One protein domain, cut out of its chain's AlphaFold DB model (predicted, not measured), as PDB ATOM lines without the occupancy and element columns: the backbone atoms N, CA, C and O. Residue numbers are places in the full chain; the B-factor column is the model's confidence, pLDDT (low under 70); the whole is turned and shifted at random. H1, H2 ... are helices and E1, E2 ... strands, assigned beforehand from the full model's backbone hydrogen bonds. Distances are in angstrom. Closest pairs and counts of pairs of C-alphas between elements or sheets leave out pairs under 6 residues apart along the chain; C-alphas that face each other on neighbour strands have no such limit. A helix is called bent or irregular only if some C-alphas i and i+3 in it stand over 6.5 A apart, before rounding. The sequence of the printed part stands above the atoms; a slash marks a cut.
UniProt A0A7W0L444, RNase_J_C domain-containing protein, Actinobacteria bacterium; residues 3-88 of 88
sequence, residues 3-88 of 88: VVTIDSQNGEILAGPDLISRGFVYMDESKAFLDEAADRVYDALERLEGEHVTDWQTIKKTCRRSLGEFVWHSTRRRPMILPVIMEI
ATOM      1  N   VAL A   3     184.503 235.226 218.746       95.25
ATOM      2  CA  VAL A   3     184.643 234.866 217.333       95.25
ATOM      3  C   VAL A   3     185.004 233.394 217.259       95.25
ATOM      4  O   VAL A   3     185.916 232.959 217.948       95.25
ATOM      5  N   VAL A   4     184.265 232.628 216.468       95.38
ATOM      6  CA  VAL A   4     184.527 231.202 216.258       95.38
ATOM      7  C   VAL A   4     184.395 230.890 214.775       95.38
ATOM      8  O   VAL A   4     183.545 231.473 214.099       95.38
ATOM      9  N   THR A   5     185.249 230.005 214.278       94.56
ATOM     10  CA  THR A   5     185.190 229.492 212.909       94.56
ATOM     11  C   THR A   5     184.730 228.051 212.957       94.56
ATOM     12  O   THR A   5     185.303 227.266 213.709       94.56
ATOM     13  N   ILE A   6     183.689 227.729 212.198       92.94
ATOM     14  CA  ILE A   6     183.042 226.420 212.232       92.94
ATOM     15  C   ILE A   6     182.851 225.919 210.804       92.94
ATOM     16  O   ILE A   6     182.475 226.696 209.923       92.94
ATOM     17  N   ASP A   7     183.102 224.631 210.596       92.31
ATOM     18  CA  ASP A   7     182.768 223.927 209.361       92.31
ATOM     19  C   ASP A   7     181.243 223.752 209.255       92.31
ATOM     20  O   ASP A   7     180.570 223.224 210.146       92.31
ATOM     21  N   SER A   8     180.688 224.231 208.144       87.00
ATOM     22  CA  SER A   8     179.248 224.222 207.865       87.00
ATOM     23  C   SER A   8     178.612 222.831 207.776       87.00
ATOM     24  O   SER A   8     177.405 222.680 207.992       87.00
ATOM     25  N   GLN A   9     179.399 221.815 207.428       87.31
ATOM     26  CA  GLN A   9     178.929 220.476 207.092       87.31
ATOM     27  C   GLN A   9     178.824 219.580 208.320       87.31
ATOM     28  O   GLN A   9     177.850 218.835 208.447       87.31
ATOM     29  N   ASN A  10     179.818 219.636 209.207       86.50
ATOM     30  CA  ASN A  10     179.921 218.743 210.364       86.50
ATOM     31  C   ASN A  10     179.833 219.474 211.719       86.50
ATOM     32  O   ASN A  10     179.619 218.816 212.734       86.50
ATOM     33  N   GLY A  11     179.922 220.809 211.742       86.56
ATOM     34  CA  GLY A  11     179.890 221.600 212.975       86.56
ATOM     35  C   GLY A  11     181.219 221.630 213.732       86.56
ATOM     36  O   GLY A  11     181.243 222.098 214.870       86.56
ATOM     37  N   GLU A  12     182.301 221.158 213.110       91.56
ATOM     38  CA  GLU A  12     183.650 221.123 213.673       91.56
ATOM     39  C   GLU A  12     184.193 222.530 213.911       91.56
ATOM     40  O   GLU A  12     184.069 223.430 213.071       91.56
ATOM     41  N   ILE A  13     184.826 222.729 215.066       93.06
ATOM     42  CA  ILE A  13     185.458 224.001 215.415       93.06
ATOM     43  C   ILE A  13     186.830 224.081 214.738       93.06
ATOM     44  O   ILE A  13     187.817 223.536 215.223       93.06
ATOM     45  N   LEU A  14     186.915 224.833 213.643       93.44
ATOM     46  CA  LEU A  14     188.158 225.001 212.885       93.44
ATOM     47  C   LEU A  14     189.129 225.998 213.540       93.44
ATOM     48  O   LEU A  14     190.343 225.877 213.383       93.44
ATOM     49  N   ALA A  15     188.608 227.020 214.233       93.31
ATOM     50  CA  ALA A  15     189.417 228.019 214.938       93.31
ATOM     51  C   ALA A  15     188.625 228.802 216.003       93.31
ATOM     52  O   ALA A  15     187.416 229.026 215.871       93.31
ATOM     53  N   GLY A  16     189.341 229.320 217.005       89.56
ATOM     54  CA  GLY A  16     188.771 230.014 218.163       89.56
ATOM     55  C   GLY A  16     188.274 229.032 219.236       89.56
ATOM     56  O   GLY A  16     188.642 227.858 219.197       89.56
ATOM     57  N   PRO A  17     187.433 229.470 220.191       94.06
ATOM     58  CA  PRO A  17     186.786 230.778 220.295       94.06
ATOM     59  C   PRO A  17     187.723 231.899 220.777       94.06
ATOM     60  O   PRO A  17     188.211 231.881 221.901       94.06
ATOM     61  N   ASP A  18     187.882 232.946 219.968       93.38
ATOM     62  CA  ASP A  18     188.656 234.135 220.330       93.38
ATOM     63  C   ASP A  18     187.782 235.174 221.040       93.38
ATOM     64  O   ASP A  18     186.737 235.607 220.527       93.38
ATOM     65  N   LEU A  19     188.219 235.621 222.220       92.19
ATOM     66  CA  LEU A  19     187.483 236.585 223.032       92.19
ATOM     67  C   LEU A  19     188.143 237.962 223.047       92.19
ATOM     68  O   LEU A  19     189.274 238.146 223.480       92.19
ATOM     69  N   ILE A  20     187.368 238.972 222.652       88.31
ATOM     70  CA  ILE A  20     187.795 240.373 222.676       88.31
ATOM     71  C   ILE A  20     186.848 241.169 223.568       88.31
ATOM     72  O   ILE A  20     185.652 241.307 223.279       88.31
ATOM     73  N   SER A  21     187.377 241.729 224.649       83.75
ATOM     74  CA  SER A  21     186.645 242.615 225.552       83.75
ATOM     75  C   SER A  21     186.762 244.074 225.099       83.75
ATOM     76  O   SER A  21     187.846 244.545 224.773       83.75
ATOM     77  N   ARG A  22     185.645 244.814 225.089       82.69
ATOM     78  CA  ARG A  22     185.632 246.273 224.889       82.69
ATOM     79  C   ARG A  22     184.942 246.929 226.083       82.69
ATOM     80  O   ARG A  22     183.741 246.755 226.259       82.69
ATOM     81  N   GLY A  23     185.706 247.642 226.914       74.06
ATOM     82  CA  GLY A  23     185.189 248.389 228.072       74.06
ATOM     83  C   GLY A  23     184.785 247.548 229.291       74.06
ATOM     84  O   GLY A  23     184.221 248.095 230.233       74.06
ATOM     85  N   PHE A  24     185.050 246.235 229.288       66.12
ATOM     86  CA  PHE A  24     184.673 245.340 230.386       66.12
ATOM     87  C   PHE A  24     185.869 244.857 231.222       66.12
ATOM     88  O   PHE A  24     185.761 244.803 232.446       66.12
ATOM     89  N   VAL A  25     187.013 244.573 230.585       66.00
ATOM     90  CA  VAL A  25     188.250 244.166 231.274       66.00
ATOM     91  C   VAL A  25     189.467 244.816 230.602       66.00
ATOM     92  O   VAL A  25     189.506 244.877 229.373       66.00
ATOM     93  N   TYR A  26     190.403 245.353 231.395       57.72
ATOM     94  CA  TYR A  26     191.656 245.970 230.925       57.72
ATOM     95  C   TYR A  26     192.721 244.883 230.682       57.72
ATOM     96  O   TYR A  26     192.831 243.943 231.467       57.72
ATOM     97  N   MET A  27     193.455 244.973 229.567       58.91
ATOM     98  CA  MET A  27     194.126 243.841 228.895       58.91
ATOM     99  C   MET A  27     195.199 243.088 229.699       58.91
ATOM    100  O   MET A  27     195.365 241.898 229.455       58.91
ATOM    101  N   ASP A  28     195.882 243.707 230.663       57.09
ATOM    102  CA  ASP A  28     197.034 243.050 231.307       57.09
ATOM    103  C   ASP A  28     196.643 242.073 232.429       57.09
ATOM    104  O   ASP A  28     197.181 240.973 232.511       57.09
ATOM    105  N   GLU A  29     195.645 242.408 233.252       58.03
ATOM    106  CA  GLU A  29     195.169 241.541 234.349       58.03
ATOM    107  C   GLU A  29     194.080 240.555 233.897       58.03
ATOM    108  O   GLU A  29     193.693 239.646 234.629       58.03
ATOM    109  N   SER A  30     193.558 240.733 232.681       70.50
ATOM    110  CA  SER A  30     192.360 240.037 232.205       70.50
ATOM    111  C   SER A  30     192.606 238.911 231.223       70.50
ATOM    112  O   SER A  30     191.654 238.221 230.867       70.50
ATOM    113  N   LYS A  31     193.855 238.699 230.803       81.56
ATOM    114  CA  LYS A  31     194.180 237.650 229.840       81.56
ATOM    115  C   LYS A  31     193.774 236.269 230.355       81.56
ATOM    116  O   LYS A  31     192.953 235.626 229.724       81.56
ATOM    117  N   ALA A  32     194.211 235.894 231.557       88.12
ATOM    118  CA  ALA A  32     193.837 234.613 232.165       88.12
ATOM    119  C   ALA A  32     192.313 234.449 232.334       88.12
ATOM    120  O   ALA A  32     191.780 233.358 232.177       88.12
ATOM    121  N   PHE A  33     191.602 235.545 232.618       89.06
ATOM    122  CA  PHE A  33     190.144 235.532 232.723       89.06
ATOM    123  C   PHE A  33     189.463 235.290 231.371       89.06
ATOM    124  O   PHE A  33     188.460 234.584 231.297       89.06
ATOM    125  N   LEU A  34     189.977 235.909 230.305       89.81
ATOM    126  CA  LEU A  34     189.477 235.706 228.949       89.81
ATOM    127  C   LEU A  34     189.844 234.320 228.419       89.81
ATOM    128  O   LEU A  34     189.003 233.712 227.773       89.81
ATOM    129  N   ASP A  35     191.032 233.815 228.735       91.75
ATOM    130  CA  ASP A  35     191.458 232.463 228.369       91.75
ATOM    131  C   ASP A  35     190.535 231.423 229.036       91.75
ATOM    132  O   ASP A  35     189.926 230.617 228.343       91.75
ATOM    133  N   GLU A  36     190.270 231.533 230.347       93.56
ATOM    134  CA  GLU A  36     189.313 230.638 231.025       93.56
ATOM    135  C   GLU A  36     187.893 230.764 230.443       93.56
ATOM    136  O   GLU A  36     187.169 229.779 230.292       93.56
ATOM    137  N   ALA A  37     187.464 231.980 230.095       94.06
ATOM    138  CA  ALA A  37     186.176 232.181 229.441       94.06
ATOM    139  C   ALA A  37     186.115 231.518 228.056       94.06
ATOM    140  O   ALA A  37     185.049 231.037 227.668       94.06
ATOM    141  N   ALA A  38     187.222 231.522 227.308       94.75
ATOM    142  CA  ALA A  38     187.326 230.888 226.001       94.75
ATOM    143  C   ALA A  38     187.248 229.364 226.140       94.75
ATOM    144  O   ALA A  38     186.419 228.755 225.465       94.75
ATOM    145  N   ASP A  39     187.982 228.781 227.092       95.81
ATOM    146  CA  ASP A  39     187.950 227.344 227.396       95.81
ATOM    147  C   ASP A  39     186.524 226.875 227.726       95.81
ATOM    148  O   ASP A  39     186.012 225.915 227.158       95.81
ATOM    149  N   ARG A  40     185.795 227.635 228.556       95.88
ATOM    150  CA  ARG A  40     184.385 227.344 228.895       95.88
ATOM    151  C   ARG A  40     183.457 227.364 227.682       95.88
ATOM    152  O   ARG A  40     182.405 226.716 227.693       95.88
ATOM    153  N   VAL A  41     183.749 228.190 226.679       96.38
ATOM    154  CA  VAL A  41     182.978 228.205 225.432       96.38
ATOM    155  C   VAL A  41     183.371 227.017 224.577       96.38
ATOM    156  O   VAL A  41     182.470 226.358 224.072       96.38
ATOM    157  N   TYR A  42     184.665 226.732 224.456       96.62
ATOM    158  CA  TYR A  42     185.179 225.597 223.700       96.62
ATOM    159  C   TYR A  42     184.560 224.282 224.191       96.62
ATOM    160  O   TYR A  42     183.869 223.627 223.417       96.62
ATOM    161  N   ASP A  43     184.614 224.003 225.497       96.44
ATOM    162  CA  ASP A  43     183.990 222.823 226.124       96.44
ATOM    163  C   ASP A  43     182.482 222.710 225.836       96.44
ATOM    164  O   ASP A  43     181.899 221.624 225.782       96.44
ATOM    165  N   ALA A  44     181.796 223.852 225.733       95.75
ATOM    166  CA  ALA A  44     180.368 223.888 225.455       95.75
ATOM    167  C   ALA A  44     180.064 223.654 223.969       95.75
ATOM    168  O   ALA A  44     178.997 223.129 223.655       95.75
ATOM    169  N   LEU A  45     180.972 224.058 223.079       94.81
ATOM    170  CA  LEU A  45     180.864 223.860 221.639       94.81
ATOM    171  C   LEU A  45     181.291 222.447 221.221       94.81
ATOM    172  O   LEU A  45     180.588 221.863 220.408       94.81
ATOM    173  N   GLU A  46     182.314 221.847 221.835       94.88
ATOM    174  CA  GLU A  46     182.694 220.443 221.586       94.88
ATOM    175  C   GLU A  46     181.528 219.476 221.840       94.88
ATOM    176  O   GLU A  46     181.337 218.489 221.132       94.88
ATOM    177  N   ARG A  47     180.685 219.767 222.838       94.44
ATOM    178  CA  ARG A  47     179.467 218.975 223.090       94.44
ATOM    179  C   ARG A  47     178.471 219.071 221.938       94.44
ATOM    180  O   ARG A  47     177.839 218.076 221.603       94.44
ATOM    181  N   LEU A  48     178.322 220.261 221.356       92.88
ATOM    182  CA  LEU A  48     177.454 220.473 220.200       92.88
ATOM    183  C   LEU A  48     178.010 219.779 218.957       92.88
ATOM    184  O   LEU A  48     177.240 219.174 218.216       92.88
ATOM    185  N   GLU A  49     179.327 219.831 218.762       91.25
ATOM    186  CA  GLU A  49     180.028 219.116 217.696       91.25
ATOM    187  C   GLU A  49     179.805 217.600 217.809       91.25
ATOM    188  O   GLU A  49     179.372 216.966 216.850       91.25
ATOM    189  N   GLY A  50     179.968 217.019 219.005       90.88
ATOM    190  CA  GLY A  50     179.676 215.600 219.249       90.88
ATOM    191  C   GLY A  50     178.213 215.213 218.976       90.88
ATOM    192  O   GLY A  50     177.922 214.087 218.566       90.88
ATOM    193  N   GLU A  51     177.283 216.156 219.144       91.94
ATOM    194  CA  GLU A  51     175.861 216.018 218.803       91.94
ATOM    195  C   GLU A  51     175.545 216.361 217.328       91.94
ATOM    196  O   GLU A  51     174.383 216.291 216.925       91.94
ATOM    197  N   HIS A  52     176.556 216.687 216.510       87.94
ATOM    198  CA  HIS A  52     176.440 217.108 215.105       87.94
ATOM    199  C   HIS A  52     175.514 218.323 214.910       87.94
ATOM    200  O   HIS A  52     174.763 218.428 213.935       87.94
ATOM    201  N   VAL A  53     175.528 219.253 215.866       90.69
ATOM    202  CA  VAL A  53     174.702 220.460 215.820       90.69
ATOM    203  C   VAL A  53     175.385 221.528 214.972       90.69
ATOM    204  O   VAL A  53     176.333 222.174 215.406       90.69
ATOM    205  N   THR A  54     174.820 221.795 213.795       89.62
ATOM    206  CA  THR A  54     175.285 222.845 212.868       89.62
ATOM    207  C   THR A  54     174.417 224.110 212.890       89.62
ATOM    208  O   THR A  54     174.690 225.086 212.194       89.62
ATOM    209  N   ASP A  55     173.360 224.149 213.713       92.31
ATOM    210  CA  ASP A  55     172.476 225.315 213.790       92.31
ATOM    211  C   ASP A  55     173.168 226.530 214.432       92.31
ATOM    212  O   ASP A  55     173.413 226.597 215.645       92.31
ATOM    213  N   TRP A  56     173.378 227.568 213.619       92.06
ATOM    214  CA  TRP A  56     173.988 228.823 214.045       92.06
ATOM    215  C   TRP A  56     173.263 229.506 215.199       92.06
ATOM    216  O   TRP A  56     173.902 230.192 216.005       92.06
ATOM    217  N   GLN A  57     171.935 229.382 215.307       94.25
ATOM    218  CA  GLN A  57     171.229 229.999 216.430       94.25
ATOM    219  C   GLN A  57     171.579 229.317 217.749       94.25
ATOM    220  O   GLN A  57     171.795 230.012 218.749       94.25
ATOM    221  N   THR A  58     171.647 227.991 217.748       95.06
ATOM    222  CA  THR A  58     172.008 227.169 218.900       95.06
ATOM    223  C   THR A  58     173.443 227.439 219.322       95.06
ATOM    224  O   THR A  58     173.663 227.804 220.477       95.06
ATOM    225  N   ILE A  59     174.391 227.441 218.384       94.38
ATOM    226  CA  ILE A  59     175.796 227.771 218.659       94.38
ATOM    227  C   ILE A  59     175.918 229.179 219.272       94.38
ATOM    228  O   ILE A  59     176.448 229.345 220.373       94.38
ATOM    229  N   LYS A  60     175.315 230.209 218.653       95.31
ATOM    230  CA  LYS A  60     175.329 231.587 219.197       95.31
ATOM    231  C   LYS A  60     174.679 231.679 220.581       95.31
ATOM    232  O   LYS A  60     175.071 232.517 221.399       95.31
ATOM    233  N   LYS A  61     173.621 230.908 220.851       96.94
ATOM    234  CA  LYS A  61     172.981 230.852 222.178       96.94
ATOM    235  C   LYS A  61     173.916 230.207 223.201       96.94
ATOM    236  O   LYS A  61     174.058 230.770 224.285       96.94
ATOM    237  N   THR A  62     174.588 229.117 222.846       96.56
ATOM    238  CA  THR A  62     175.544 228.421 223.711       96.56
ATOM    239  C   THR A  62     176.729 229.310 224.074       96.56
ATOM    240  O   THR A  62     176.988 229.470 225.267       96.56
ATOM    241  N   CYS A  63     177.342 230.015 223.114       96.25
ATOM    242  CA  CYS A  63     178.407 230.984 223.417       96.25
ATOM    243  C   CYS A  63     177.926 232.070 224.396       96.25
ATOM    244  O   CYS A  63     178.599 232.376 225.378       96.25
ATOM    245  N   ARG A  64     176.739 232.658 224.162       96.88
ATOM    246  CA  ARG A  64     176.177 233.697 225.052       96.88
ATOM    247  C   ARG A  64     175.904 233.181 226.455       96.88
ATOM    248  O   ARG A  64     176.160 233.906 227.412       96.88
ATOM    249  N   ARG A  65     175.361 231.970 226.570       97.06
ATOM    250  CA  ARG A  65     175.038 231.352 227.855       97.06
ATOM    251  C   ARG A  65     176.304 231.037 228.643       97.06
ATOM    252  O   ARG A  65     176.418 231.523 229.760       97.06
ATOM    253  N   SER A  66     177.256 230.323 228.037       96.69
ATOM    254  CA  SER A  66     178.512 229.934 228.694       96.69
ATOM    255  C   SER A  66     179.288 231.160 229.194       96.69
ATOM    256  O   SER A  66     179.575 231.282 230.386       96.69
ATOM    257  N   LEU A  67     179.497 232.154 228.320       95.38
ATOM    258  CA  LEU A  67     180.161 233.403 228.702       95.38
ATOM    259  C   LEU A  67     179.367 234.197 229.742       95.38
ATOM    260  O   LEU A  67     179.948 234.751 230.672       95.38
ATOM    261  N   GLY A  68     178.044 234.281 229.594       94.88
ATOM    262  CA  GLY A  68     177.188 235.034 230.508       94.88
ATOM    263  C   GLY A  68     177.197 234.457 231.921       94.88
ATOM    264  O   GLY A  68     177.295 235.215 232.887       94.88
ATOM    265  N   GLU A  69     177.136 233.130 232.037       96.19
ATOM    266  CA  GLU A  69     177.228 232.412 233.308       96.19
ATOM    267  C   GLU A  69     178.600 232.626 233.952       96.19
ATOM    268  O   GLU A  69     178.668 233.089 235.092       96.19
ATOM    269  N   PHE A  70     179.689 232.383 233.214       94.75
ATOM    270  CA  PHE A  70     181.048 232.574 233.724       94.75
ATOM    271  C   PHE A  70     181.280 234.002 234.228       94.75
ATOM    272  O   PHE A  70     181.658 234.211 235.382       94.75
ATOM    273  N   VAL A  71     180.971 235.001 233.398       92.19
ATOM    274  CA  VAL A  71     181.177 236.407 233.754       92.19
ATOM    275  C   VAL A  71     180.341 236.806 234.969       92.19
ATOM    276  O   VAL A  71     180.829 237.505 235.862       92.19
ATOM    277  N   TRP A  72     179.090 236.354 235.050       93.94
ATOM    278  CA  TRP A  72     178.252 236.640 236.207       93.94
ATOM    279  C   TRP A  72     178.816 236.030 237.492       93.94
ATOM    280  O   TRP A  72     178.852 236.712 238.519       93.94
ATOM    281  N   HIS A  73     179.255 234.773 237.447       94.81
ATOM    282  CA  HIS A  73     179.812 234.085 238.609       94.81
ATOM    283  C   HIS A  73     181.098 234.740 239.106       94.81
ATOM    284  O   HIS A  73     181.243 234.942 240.312       94.81
ATOM    285  N   SER A  74     181.975 235.133 238.188       90.94
ATOM    286  CA  SER A  74     183.291 235.663 238.531       90.94
ATOM    287  C   SER A  74     183.282 237.153 238.865       90.94
ATOM    288  O   SER A  74     184.037 237.591 239.728       90.94
ATOM    289  N   THR A  75     182.430 237.958 238.216       89.94
ATOM    290  CA  THR A  75     182.492 239.426 238.346       89.94
ATOM    291  C   THR A  75     181.181 240.078 238.778       89.94
ATOM    292  O   THR A  75     181.157 241.295 238.962       89.94
ATOM    293  N   ARG A  76     180.068 239.333 238.865       92.00
ATOM    294  CA  ARG A  76     178.712 239.863 239.143       92.00
ATOM    295  C   ARG A  76     178.243 240.951 238.169       92.00
ATOM    296  O   ARG A  76     177.436 241.810 238.518       92.00
ATOM    297  N   ARG A  77     178.732 240.925 236.928       89.56
ATOM    298  CA  ARG A  77     178.349 241.872 235.868       89.56
ATOM    299  C   ARG A  77     177.670 241.138 234.716       89.56
ATOM    300  O   ARG A  77     177.804 239.928 234.575       89.56
ATOM    301  N   ARG A  78     176.925 241.882 233.895       90.31
ATOM    302  CA  ARG A  78     176.222 241.365 232.709       90.31
ATOM    303  C   ARG A  78     176.610 242.175 231.469       90.31
ATOM    304  O   ARG A  78     175.848 243.051 231.063       90.31
ATOM    305  N   PRO A  79     177.813 241.966 230.909       89.94
ATOM    306  CA  PRO A  79     178.205 242.657 229.691       89.94
ATOM    307  C   PRO A  79     177.378 242.170 228.498       89.94
ATOM    308  O   PRO A  79     176.838 241.063 228.489       89.94
ATOM    309  N   MET A  80     177.326 242.991 227.452       91.94
ATOM    310  CA  MET A  80     176.789 242.558 226.169       91.94
ATOM    311  C   MET A  80     177.746 241.550 225.519       91.94
ATOM    312  O   MET A  80     178.915 241.856 225.274       91.94
ATOM    313  N   ILE A  81     177.241 240.356 225.207       93.44
ATOM    314  CA  ILE A  81     177.996 239.299 224.529       93.44
ATOM    315  C   ILE A  81     177.498 239.190 223.091       93.44
ATOM    316  O   ILE A  81     176.342 238.844 222.845       93.44
ATOM    317  N   LEU A  82     178.395 239.470 222.147       94.38
ATOM    318  CA  LEU A  82     178.152 239.362 220.713       94.38
ATOM    319  C   LEU A  82     179.012 238.228 220.133       94.38
ATOM    320  O   LEU A  82     180.221 238.437 219.969       94.38
ATOM    321  N   PRO A  83     178.430 237.042 219.871       94.50
ATOM    322  CA  PRO A  83     179.090 235.976 219.131       94.50
ATOM    323  C   PRO A  83     179.011 236.236 217.626       94.50
ATOM    324  O   PRO A  83     177.937 236.542 217.100       94.50
ATOM    325  N   VAL A  84     180.135 236.066 216.946       94.81
ATOM    326  CA  VAL A  84     180.258 236.062 215.491       94.81
ATOM    327  C   VAL A  84     180.783 234.699 215.085       94.81
ATOM    328  O   VAL A  84     181.733 234.200 215.679       94.81
ATOM    329  N   ILE A  85     180.122 234.103 214.099       93.44
ATOM    330  CA  ILE A  85     180.516 232.815 213.551       93.44
ATOM    331  C   ILE A  85     180.995 233.056 212.130       93.44
ATOM    332  O   ILE A  85     180.297 233.725 211.365       93.44
ATOM    333  N   MET A  86     182.187 232.558 211.833       93.31
ATOM    334  CA  MET A  86     182.733 232.469 210.487       93.31
ATOM    335  C   MET A  86     182.519 231.039 210.000       93.31
ATOM    336  O   MET A  86     182.792 230.090 210.728       93.31
ATOM    337  N   GLU A  87     181.978 230.911 208.800       85.56
ATOM    338  CA  GLU A  87     181.657 229.635 208.170       85.56
ATOM    339  C   GLU A  87     182.668 229.387 207.051       85.56
ATOM    340  O   GLU A  87     182.998 230.325 206.312       85.56
ATOM    341  N   ILE A  88     183.171 228.155 206.969       82.31
ATOM    342  CA  ILE A  88     184.044 227.673 205.892       82.31
ATOM    343  C   ILE A  88     183.357 226.506 205.176       82.31
ATOM    344  O   ILE A  88     182.567 225.774 205.828       82.31
TER     345      ILE A  88
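AT A GLANCE: This is residues 3 to 88 of the 88 residues of the protein "RNase_J_C domain-containing protein" of Actinobacteria bacterium (UniProt A0A7W0L444). A hairpin of two long helices, H1 and H2, covers one face of a small three-stranded sheet, making two layers; the other face is bare. The printed part has 86 residues, with E1, E2, H1, H2, E3 along the chain; the mixed sheet runs E2 E1 E3, and the class is mixed, helices and strands. It is compact, with a radius of gyration of the C-alphas of 12.8 A, yet elongated, spanning 37 by 20 by 18 A.

HOW THE PARTS SIT: E1, residues 3 to 6, forms an antiparallel hairpin with E2, residues 13 to 19 (N 5 to O 15, 2.9 A), and is parallel to E3, residues 83 to 87 (N 6 to O 86, 2.9 A). H1, residues 27 to 50, runs along E2 and over it, at a height over the sheet of 5.5 A; their closest C-alphas, Pro 17 and Ala 38, are 5.7 A apart. H2, residues 56 to 75, on the same face, lies over E3, and only just not over E1 and E2, with 2 C-alphas on each. H1 touches H2 with residues 37 to 48 alone, opposite ways at a steep tilt of 40 degrees; the closest C-alphas, Val 41 and Cys 63, are 5.7 A apart. Every O i to N i+4 pair is within hydrogen-bond range in H2, 14 of 20 in H1.

IN THESE COORDINATES: E1 begins at C-alpha 3 (184.643, 234.866, 217.333). H1, 33.2 A long, is irregular, C-alphas 29 and 32 being 7.4 A apart; H2 measures 27.8 A. E3 ends at C-alpha 87 (181.657, 229.635, 208.170).

THE WHOLE: The farthest C-alphas, Gln 9 and Glu 29, are 38.1 A apart. The printed part has no cut and no long link; pLDDT is under 70 at residues 24 to 29.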